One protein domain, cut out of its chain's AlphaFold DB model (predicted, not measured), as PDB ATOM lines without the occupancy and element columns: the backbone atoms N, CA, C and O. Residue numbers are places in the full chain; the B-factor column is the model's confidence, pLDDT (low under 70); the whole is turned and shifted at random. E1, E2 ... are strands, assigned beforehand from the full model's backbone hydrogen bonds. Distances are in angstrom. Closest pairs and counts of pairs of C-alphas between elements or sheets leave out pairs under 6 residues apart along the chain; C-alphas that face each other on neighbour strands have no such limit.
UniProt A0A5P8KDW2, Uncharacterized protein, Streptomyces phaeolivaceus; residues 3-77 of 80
ATOM      1  N   VAL A   3     -11.326  10.798  44.990       75.75
ATOM      2  CA  VAL A   3     -11.859  12.142  44.835       75.75
ATOM      3  C   VAL A   3     -12.007  12.775  46.213       75.75
ATOM      4  O   VAL A   3     -12.768  12.318  47.068       75.75
ATOM      5  N   THR A   4     -11.302  13.882  46.408       80.94
ATOM      6  CA  THR A   4     -11.433  14.730  47.586       80.94
ATOM      7  C   THR A   4     -12.062  16.060  47.192       80.94
ATOM      8  O   THR A   4     -11.714  16.664  46.173       80.94
ATOM      9  N   ILE A   5     -13.025  16.506  47.992       82.50
ATOM     10  CA  ILE A   5     -13.687  17.798  47.857       82.50
ATOM     11  C   ILE A   5     -13.385  18.612  49.109       82.50
ATOM     12  O   ILE A   5     -13.802  18.233  50.204       82.50
ATOM     13  N   ASP A   6     -12.712  19.744  48.923       86.19
ATOM     14  CA  ASP A   6     -12.366  20.675  49.993       86.19
ATOM     15  C   ASP A   6     -13.261  21.901  49.925       86.19
ATOM     16  O   ASP A   6     -13.373  22.555  48.884       86.19
ATOM     17  N   PHE A   7     -13.883  22.238  51.047       82.31
ATOM     18  CA  PHE A   7     -14.748  23.400  51.163       82.31
ATOM     19  C   PHE A   7     -14.118  24.479  52.033       82.31
ATOM     20  O   PHE A   7     -13.758  24.248  53.189       82.31
ATOM     21  N   HIS A   8     -14.070  25.688  51.488       83.94
ATOM     22  CA  HIS A   8     -13.438  26.847  52.090       83.94
ATOM     23  C   HIS A   8     -14.483  27.913  52.407       83.94
ATOM     24  O   HIS A   8     -15.183  28.410  51.526       83.94
ATOM     25  N   ASP A   9     -14.546  28.318  53.669       84.38
ATOM     26  CA  ASP A   9     -15.364  29.433  54.137       84.38
ATOM     27  C   ASP A   9     -14.540  30.223  55.153       84.38
ATOM     28  O   ASP A   9     -13.958  29.647  56.063       84.38
ATOM     29  N   ARG A  10     -14.474  31.550  55.006       79.50
ATOM     30  CA  ARG A  10     -13.598  32.416  55.821       79.50
ATOM     31  C   ARG A  10     -13.901  32.365  57.321       79.50
ATOM     32  O   ARG A  10     -13.101  32.840  58.117       79.50
ATOM     33  N   SER A  11     -15.072  31.854  57.685       79.69
ATOM     34  CA  SER A  11     -15.558  31.776  59.060       79.69
ATOM     35  C   SER A  11     -15.168  30.490  59.802       79.69
ATOM     36  O   SER A  11     -15.452  30.389  60.994       79.69
ATOM     37  N   ARG A  12     -14.558  29.505  59.133       78.75
ATOM     38  CA  ARG A  12     -14.305  28.166  59.692       78.75
ATOM     39  C   ARG A  12     -13.096  27.489  59.052       78.75
ATOM     40  O   ARG A  12     -12.593  27.928  58.023       78.75
ATOM     41  N   GLU A  13     -12.653  26.400  59.666       84.94
ATOM     42  CA  GLU A  13     -11.639  25.528  59.076       84.94
ATOM     43  C   GLU A  13     -12.160  24.831  57.811       84.94
ATOM     44  O   GLU A  13     -13.370  24.660  57.617       84.94
ATOM     45  N   VAL A  14     -11.224  24.451  56.937       83.12
ATOM     46  CA  VAL A  14     -11.519  23.724  55.698       83.12
ATOM     47  C   VAL A  14     -12.059  22.343  56.050       83.12
ATOM     48  O   VAL A  14     -11.488  21.641  56.881       83.12
ATOM     49  N   VAL A  15     -13.158  21.957  55.405       82.38
ATOM     50  CA  VAL A  15     -13.739  20.619  55.557       82.38
ATOM     51  C   VAL A  15     -13.482  19.831  54.283       82.38
ATOM     52  O   VAL A  15     -13.882  20.267  53.203       82.38
ATOM     53  N   SER A  16     -12.848  18.671  54.436       82.56
ATOM     54  CA  SER A  16     -12.495  17.765  53.345       82.56
ATOM     55  C   SER A  16     -13.378  16.522  53.371       82.56
ATOM     56  O   SER A  16     -13.487  15.848  54.397       82.56
ATOM     57  N   TYR A  17     -13.986  16.195  52.235       79.19
ATOM     58  CA  TYR A  17     -14.745  14.961  52.036       79.19
ATOM     59  C   TYR A  17     -14.052  14.097  50.998       79.19
ATOM     60  O   TYR A  17     -13.737  14.580  49.917       79.19
ATOM     61  N   THR A  18     -13.842  12.823  51.313       76.94
ATOM     62  CA  THR A  18     -13.097  11.895  50.460       76.94
ATOM     63  C   THR A  18     -13.888  10.604  50.257       76.94
ATOM     64  O   THR A  18     -14.517  10.100  51.194       76.94
ATOM     65  N   ASP A  19     -13.917  10.080  49.034       71.56
ATOM     66  CA  ASP A  19     -14.404   8.729  48.750       71.56
ATOM     67  C   ASP A  19     -13.268   7.724  49.001       71.56
ATOM     68  O   ASP A  19     -12.529   7.321  48.108       71.56
ATOM     69  N   TRP A  20     -13.088   7.351  50.271       60.97
ATOM     70  CA  TRP A  20     -12.034   6.418  50.673       60.97
ATOM     71  C   TRP A  20     -11.939   5.209  49.719       60.97
ATOM     72  O   TRP A  20     -12.961   4.586  49.419       60.97
ATOM     73  N   PRO A  21     -10.727   4.850  49.265       57.50
ATOM     74  CA  PRO A  21     -10.526   3.913  48.162       57.50
ATOM     75  C   PRO A  21     -11.009   2.473  48.399       57.50
ATOM     76  O   PRO A  21     -11.117   1.716  47.432       57.50
ATOM     77  N   ASP A  22     -11.293   2.088  49.645       56.75
ATOM     78  CA  ASP A  22     -11.403   0.678  50.031       56.75
ATOM     79  C   ASP A  22     -12.842   0.155  50.174       56.75
ATOM     80  O   ASP A  22     -13.046  -1.062  50.217       56.75
ATOM     81  N   ASP A  23     -13.862   1.021  50.199       62.25
ATOM     82  CA  ASP A  23     -15.247   0.560  50.335       62.25
ATOM     83  C   ASP A  23     -15.935   0.377  48.974       62.25
ATOM     84  O   ASP A  23     -16.698   1.212  48.501       62.25
ATOM     85  N   THR A  24     -15.713  -0.780  48.343       67.06
ATOM     86  CA  THR A  24     -16.434  -1.171  47.110       67.06
ATOM     87  C   THR A  24     -17.941  -1.382  47.307       67.06
ATOM     88  O   THR A  24     -18.673  -1.583  46.332       67.06
ATOM     89  N   THR A  25     -18.417  -1.367  48.554       73.75
ATOM     90  CA  THR A  25     -19.827  -1.550  48.900       73.75
ATOM     91  C   THR A  25     -20.566  -0.233  49.081       73.75
ATOM     92  O   THR A  25     -21.789  -0.245  49.236       73.75
ATOM     93  N   GLN A  26     -19.866   0.901  48.991       74.38
ATOM     94  CA  GLN A  26     -20.455   2.228  49.101       74.38
ATOM     95  C   GLN A  26     -19.968   3.154  47.985       74.38
ATOM     96  O   GLN A  26     -18.824   3.113  47.549       74.38
ATOM     97  N   SER A  27     -20.863   4.003  47.494       78.44
ATOM     98  CA  SER A  27     -20.531   5.063  46.546       78.44
ATOM     99  C   SER A  27     -21.201   6.350  46.998       78.44
ATOM    100  O   SER A  27     -22.377   6.344  47.349       78.44
ATOM    101  N   ASN A  28     -20.461   7.455  46.994       80.44
ATOM    102  CA  ASN A  28     -20.967   8.747  47.437       80.44
ATOM    103  C   ASN A  28     -21.153   9.672  46.236       80.44
ATOM    104  O   ASN A  28     -20.218   9.909  45.477       80.44
ATOM    105  N   THR A  29     -22.352  10.231  46.081       82.50
ATOM    106  CA  THR A  29     -22.601  11.322  45.131       82.50
ATOM    107  C   THR A  29     -22.778  12.619  45.903       82.50
ATOM    108  O   THR A  29     -23.721  12.753  46.679       82.50
ATOM    109  N   TYR A  30     -21.928  13.607  45.649       81.69
ATOM    110  CA  TYR A  30     -22.075  14.938  46.235       81.69
ATOM    111  C   TYR A  30     -22.884  15.836  45.297       81.69
ATOM    112  O   TYR A  30     -22.620  15.892  44.095       81.69
ATOM    113  N   ARG A  31     -23.879  16.554  45.827       85.56
ATOM    114  CA  ARG A  31     -24.582  17.613  45.083       85.56
ATOM    115  C   ARG A  31     -24.687  18.862  45.931       85.56
ATOM    116  O   ARG A  31     -24.728  18.791  47.157       85.56
ATOM    117  N   TYR A  32     -24.799  20.000  45.263       84.06
ATOM    118  CA  TYR A  32     -24.986  21.276  45.928       84.06
ATOM    119  C   TYR A  32     -26.222  22.010  45.417       84.06
ATOM    120  O   TYR A  32     -26.671  21.814  44.286       84.06
ATOM    121  N   LYS A  33     -26.769  22.877  46.268       88.44
ATOM    122  CA  LYS A  33     -27.851  23.806  45.942       88.44
ATOM    123  C   LYS A  33     -27.497  25.191  46.463       88.44
ATOM    124  O   LYS A  33     -27.162  25.340  47.633       88.44
ATOM    125  N   VAL A  34     -27.627  26.203  45.611       87.81
ATOM    126  CA  VAL A  34     -27.508  27.610  46.015       87.81
ATOM    127  C   VAL A  34     -28.900  28.129  46.372       87.81
ATOM    128  O   VAL A  34     -29.836  28.004  45.580       87.81
ATOM    129  N   ALA A  35     -29.068  28.653  47.583       89.81
ATOM    130  CA  ALA A  35     -30.314  29.273  48.021       89.81
ATOM    131  C   ALA A  35     -30.421  30.730  47.549       89.81
ATOM    132  O   ALA A  35     -29.439  31.345  47.145       89.81
ATOM    133  N   ALA A  36     -31.623  31.308  47.639       90.88
ATOM    134  CA  ALA A  36     -31.882  32.684  47.203       90.88
ATOM    135  C   ALA A  36     -31.036  33.737  47.948       90.88
ATOM    136  O   ALA A  36     -30.740  34.790  47.396       90.88
ATOM    137  N   ASN A  37     -30.617  33.444  49.182       88.38
ATOM    138  CA  ASN A  37     -29.721  34.291  49.976       88.38
ATOM    139  C   ASN A  37     -28.225  34.077  49.651       88.38
ATOM    140  O   ASN A  37     -27.368  34.614  50.351       88.38
ATOM    141  N   GLY A  38     -27.905  33.260  48.645       83.69
ATOM    142  CA  GLY A  38     -26.544  32.923  48.234       83.69
ATOM    143  C   GLY A  38     -25.883  31.802  49.039       83.69
ATOM    144  O   GLY A  38     -24.782  31.395  48.690       83.69
ATOM    145  N   SER A  39     -26.516  31.274  50.093       86.81
ATOM    146  CA  SER A  39     -25.943  30.166  50.867       86.81
ATOM    147  C   SER A  39     -25.838  28.889  50.027       86.81
ATOM    148  O   SER A  39     -26.775  28.534  49.305       86.81
ATOM    149  N   LEU A  40     -24.719  28.174  50.156       85.94
ATOM    150  CA  LEU A  40     -24.461  26.910  49.461       85.94
ATOM    151  C   LEU A  40     -24.764  25.731  50.391       85.94
ATOM    152  O   LEU A  40     -24.127  25.565  51.425       85.94
ATOM    153  N   PHE A  41     -25.725  24.898  50.015       88.69
ATOM    154  CA  PHE A  41     -26.102  23.682  50.731       88.69
ATOM    155  C   PHE A  41     -25.455  22.493  50.041       88.69
ATOM    156  O   PHE A  41     -25.686  22.288  48.850       88.69
ATOM    157  N   VAL A  42     -24.673  21.713  50.777       86.69
ATOM    158  CA  VAL A  42     -23.980  20.533  50.258       86.69
ATOM    159  C   VAL A  42     -24.637  19.293  50.829       86.69
ATOM    160  O   VAL A  42     -24.828  19.170  52.038       86.69
ATOM    161  N   TYR A  43     -24.963  18.364  49.948       88.69
ATOM    162  CA  TYR A  43     -25.618  17.112  50.270       88.69
ATOM    163  C   TYR A  43     -24.764  15.950  49.768       88.69
ATOM    164  O   TYR A  43     -24.156  16.038  48.697       88.69
ATOM    165  N   VAL A  44     -24.775  14.849  50.510       86.00
ATOM    166  CA  VAL A  44     -24.226  13.563  50.076       86.00
ATOM    167  C   VAL A  44     -25.362  12.572  49.887       86.00
ATOM    168  O   VAL A  44     -26.251  12.465  50.726       86.00
ATOM    169  N   TRP A  45     -25.336  11.854  48.774       87.38
ATOM    170  CA  TRP A  45     -26.122  10.648  48.579       87.38
ATOM    171  C   TRP A  45     -25.203   9.467  48.803       87.38
ATOM    172  O   TRP A  45     -24.295   9.238  48.002       87.38
ATOM    173  N   GLN A  46     -25.444   8.740  49.887       84.94
ATOM    174  CA  GLN A  46     -24.743   7.496  50.159       84.94
ATOM    175  C   GLN A  46     -25.488   6.364  49.459       84.94
ATOM    176  O   GLN A  46     -26.674   6.125  49.708       84.94
ATOM    177  N   HIS A  47     -24.800   5.698  48.540       83.94
ATOM    178  CA  HIS A  47     -25.316   4.581  47.769       83.94
ATOM    179  C   HIS A  47     -24.735   3.276  48.290       83.94
ATOM    180  O   HIS A  47     -23.527   3.074  48.213       83.94
ATOM    181  N   VAL A  48     -25.585   2.349  48.732       82.25
ATOM    182  CA  VAL A  48     -25.131   0.983  49.031       82.25
ATOM    183  C   VAL A  48     -25.038   0.198  47.726       82.25
ATOM    184  O   VAL A  48     -26.046  -0.028  47.045       82.25
ATOM    185  N   VAL A  49     -23.830  -0.236  47.379       78.50
ATOM    186  CA  VAL A  49     -23.513  -1.014  46.182       78.50
ATOM    187  C   VAL A  49     -23.443  -2.497  46.539       78.50
ATOM    188  O   VAL A  49     -22.590  -2.948  47.297       78.50
ATOM    189  N   LYS A  50     -24.324  -3.302  45.940       78.81
ATOM    190  CA  LYS A  50     -24.317  -4.764  46.076       78.81
ATOM    191  C   LYS A  50     -24.243  -5.399  44.696       78.81
ATOM    192  O   LYS A  50     -25.138  -5.209  43.876       78.81
ATOM    193  N   ARG A  51     -23.182  -6.174  44.434       80.38
ATOM    194  CA  ARG A  51     -22.936  -6.833  43.129       80.38
ATOM    195  C   ARG A  51     -22.975  -5.848  41.944       80.38
ATOM    196  O   ARG A  51     -23.585  -6.136  40.917       80.38
ATOM    197  N   GLY A  52     -22.384  -4.666  42.119       72.81
ATOM    198  CA  GLY A  52     -22.338  -3.622  41.088       72.81
ATOM    199  C   GLY A  52     -23.658  -2.877  40.850       72.81
ATOM    200  O   GLY A  52     -23.753  -2.121  39.888       72.81
ATOM    201  N   LYS A  53     -24.681  -3.072  41.693       77.38
ATOM    202  CA  LYS A  53     -25.950  -2.334  41.626       77.38
ATOM    203  C   LYS A  53     -26.150  -1.471  42.865       77.38
ATOM    204  O   LYS A  53     -25.912  -1.934  43.978       77.38
ATOM    205  N   ILE A  54     -26.643  -0.251  42.664       79.38
ATOM    206  CA  ILE A  54     -27.087   0.644  43.738       79.38
ATOM    207  C   ILE A  54     -28.410   0.104  44.294       79.38
ATOM    208  O   ILE A  54     -29.355  -0.119  43.538       79.38
ATOM    209  N   THR A  55     -28.463  -0.143  45.601       78.81
ATOM    210  CA  THR A  55     -29.611  -0.769  46.289       78.81
ATOM    211  C   THR A  55     -30.362   0.176  47.220       78.81
ATOM    212  O   THR A  55     -31.538  -0.043  47.492       78.81
ATOM    213  N   SER A  56     -29.718   1.253  47.656       74.94
ATOM    214  CA  SER A  56     -30.333   2.350  48.396       74.94
ATOM    215  C   SER A  56     -29.622   3.653  48.047       74.94
ATOM    216  O   SER A  56     -28.490   3.641  47.558       74.94
ATOM    217  N   ALA A  57     -30.308   4.772  48.247       77.38
ATOM    218  CA  ALA A  57     -29.734   6.102  48.137       77.38
ATOM    219  C   ALA A  57     -30.391   6.978  49.202       77.38
ATOM    220  O   ALA A  57     -31.572   7.302  49.080       77.38
ATOM    221  N   GLU A  58     -29.645   7.339  50.240       80.81
ATOM    222  CA  GLU A  58     -30.117   8.272  51.262       80.81
ATOM    223  C   GLU A  58     -29.399   9.606  51.098       80.81
ATOM    224  O   GLU A  58     -28.177   9.649  50.961       80.81
ATOM    225  N   ALA A  59     -30.179  10.687  51.053       86.19
ATOM    226  CA  ALA A  59     -29.664  12.040  50.939       86.19
ATOM    227  C   ALA A  59     -29.470  12.629  52.333       86.19
ATOM    228  O   ALA A  59     -30.439  12.806  53.070       86.19
ATOM    229  N   GLN A  60     -28.245  13.015  52.658       89.06
ATOM    230  CA  GLN A  60     -27.920  13.693  53.901       89.06
ATOM    231  C   GLN A  60     -27.403  15.098  53.600       89.06
ATOM    232  O   GLN A  60     -26.515  15.283  52.767       89.06
ATOM    233  N   LEU A  61     -27.954  16.104  54.285       89.62
ATOM    234  CA  LEU A  61     -27.350  17.434  54.307       89.62
ATOM    235  C   LEU A  61     -26.035  17.339  55.084       89.62
ATOM    236  O   LEU A  61     -26.050  17.050  56.278       89.62
ATOM    237  N   LEU A  62     -24.917  17.589  54.410       84.06
ATOM    238  CA  LEU A  62     -23.605  17.604  55.045       84.06
ATOM    239  C   LEU A  62     -23.384  18.917  55.781       84.06
ATOM    240  O   LEU A  62     -23.022  18.929  56.954       84.06
ATOM    241  N   ILE A  63     -23.572  20.030  55.072       83.88
ATOM    242  CA  ILE A  63     -23.129  21.335  55.551       83.88
ATOM    243  C   ILE A  63     -23.763  22.470  54.744       83.88
ATOM    244  O   ILE A  63     -24.150  22.309  53.583       83.88
ATOM    245  N   VAL A  64     -23.866  23.634  55.382       87.19
ATOM    246  CA  VAL A  64     -24.324  24.884  54.771       87.19
ATOM    247  C   VAL A  64     -23.200  25.908  54.856       87.19
ATOM    248  O   VAL A  64     -22.659  26.147  55.940       87.19
ATOM    249  N   TYR A  65     -22.859  26.517  53.724       85.88
ATOM    250  CA  TYR A  65     -21.801  27.511  53.590       85.88
ATOM    251  C   TYR A  65     -22.318  28.926  53.335       85.88
ATOM    252  O   TYR A  65     -23.411  29.129  52.793       85.88
ATOM    253  N   SER A  66     -21.510  29.910  53.743       86.38
ATOM    254  CA  SER A  66     -21.764  31.322  53.464       86.38
ATOM    255  C   SER A  66     -21.695  31.611  51.953       86.38
ATOM    256  O   SER A  66     -21.048  30.864  51.218       86.38
ATOM    257  N   PRO A  67     -22.311  32.701  51.458       85.12
ATOM    258  CA  PRO A  67     -22.259  33.050  50.033       85.12
ATOM    259  C   PRO A  67     -20.852  33.312  49.479       85.12
ATOM    260  O   PRO A  67     -20.659  33.299  48.269       85.12
ATOM    261  N   ALA A  68     -19.875  33.571  50.352       84.06
ATOM    262  CA  ALA A  68     -18.481  33.790  49.974       84.06
ATOM    263  C   ALA A  68     -17.652  32.494  49.942       84.06
ATOM    264  O   ALA A  68     -16.445  32.546  49.691       84.06
ATOM    265  N   ALA A  69     -18.265  31.351  50.254       83.19
ATOM    266  CA  ALA A  69     -17.577  30.077  50.262       83.19
ATOM    267  C   ALA A  69     -17.286  29.573  48.847       83.19
ATOM    268  O   ALA A  69     -18.020  29.843  47.896       83.19
ATOM    269  N   TRP A  70     -16.218  28.797  48.731       82.12
ATOM    270  CA  TRP A  70     -15.798  28.151  47.496       82.12
ATOM    271  C   TRP A  70     -15.350  26.724  47.795       82.12
ATOM    272  O   TRP A  70     -15.079  26.376  48.945       82.12
ATOM    273  N   PHE A  71     -15.301  25.882  46.769       81.56
ATOM    274  CA  PHE A  71     -14.826  24.511  46.905       81.56
ATOM    275  C   PHE A  71     -13.805  24.189  45.822       81.56
ATOM    276  O   PHE A  71     -13.826  24.778  44.740       81.56
ATOM    277  N   SER A  72     -12.923  23.244  46.119       84.94
ATOM    278  CA  SER A  72     -12.021  22.641  45.145       84.94
ATOM    279  C   SER A  72     -12.227  21.133  45.115       84.94
ATOM    280  O   SER A  72     -12.605  20.525  46.115       84.94
ATOM    281  N   VAL A  73     -12.044  20.542  43.937       82.75
ATOM    282  CA  VAL A  73     -12.142  19.097  43.730       82.75
ATOM    283  C   VAL A  73     -10.815  18.639  43.164       82.75
ATOM    284  O   VAL A  73     -10.363  19.166  42.147       82.75
ATOM    285  N   HIS A  74     -10.201  17.659  43.808       85.25
ATOM    286  CA  HIS A  74      -8.978  17.034  43.332       85.25
ATOM    287  C   HIS A  74      -9.078  15.522  43.476       85.25
ATOM    288  O   HIS A  74      -9.851  14.999  44.273       85.25
ATOM    289  N   GLY A  75      -8.366  14.820  42.604       79.19
ATOM    290  CA  GLY A  75      -8.341  13.370  42.586       79.19
ATOM    291  C   GLY A  75      -6.913  12.898  42.752       79.19
ATOM    292  O   GLY A  75      -6.056  13.323  41.979       79.19
ATOM    293  N   ASP A  76      -6.674  12.005  43.706       76.38
ATOM    294  CA  ASP A  76      -5.412  11.284  43.776       76.38
ATOM    295  C   ASP A  76      -5.550   9.997  42.937       76.38
ATOM    296  O   ASP A  76      -6.418   9.145  43.221       76.38
ATOM    297  N   PRO A  77      -4.799   9.861  41.826       64.25
ATOM    298  CA  PRO A  77      -4.772   8.611  41.087       64.25
ATOM    299  C   PRO A  77      -4.268   7.496  42.006       64.25
ATOM    300  O   PRO A  77      -3.399   7.704  42.843       64.25
TER     301      PRO A  77
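What this domain is: This is residues 3 to 77 of the 80 residues of an uncharacterized protein of Streptomyces phaeolivaceus (UniProt A0A5P8KDW2). A long, twisted sheet of three strands, E3 E4 E5, stands across a gap from a smaller three-stranded sheet, E2 E1 E6, and the links 19 to 25 and 66 to 69 join the two at opposite ends. The printed part, 75 residues, is all strand, E1 to E6 along the chain, both sheets antiparallel. It is only just loose, close to compact, with a radius of gyration of the C-alphas of 13.9 A and spans of 41 by 28 by 15 A.

Where its parts are: E3 is residues 26 to 34, 26.5 A; E4 40 to 50, 31.9 A; E5 53 to 65, 32.4 A. E1 is 3 to 8, from C-alpha 3 at (-11.859, 12.142, 44.835); E2 15 to 18; E6 70 to 76, to C-alpha 76 at (-5.412, 11.284, 43.776).

How they stand to each other: E3 E4 E5 is a meander, each strand the antiparallel neighbour of the one before. N 29 and O 45 are 2.9 A apart, N 44 and O 60 2.9 A. E5 bends by 66 degrees at residue 56. Inner strand E1 pairs with E2, N 5 to O 17 2.8 A, and E6, N 6 to O 72 2.9 A. E1 and E4 are apart.

The domain as a whole: The C-alphas of Ser 11 and Arg 51, the two farthest apart, are 42.4 A apart. The printed part has no cut and no long link. Residues 20 to 24 and 77 have pLDDT under 70.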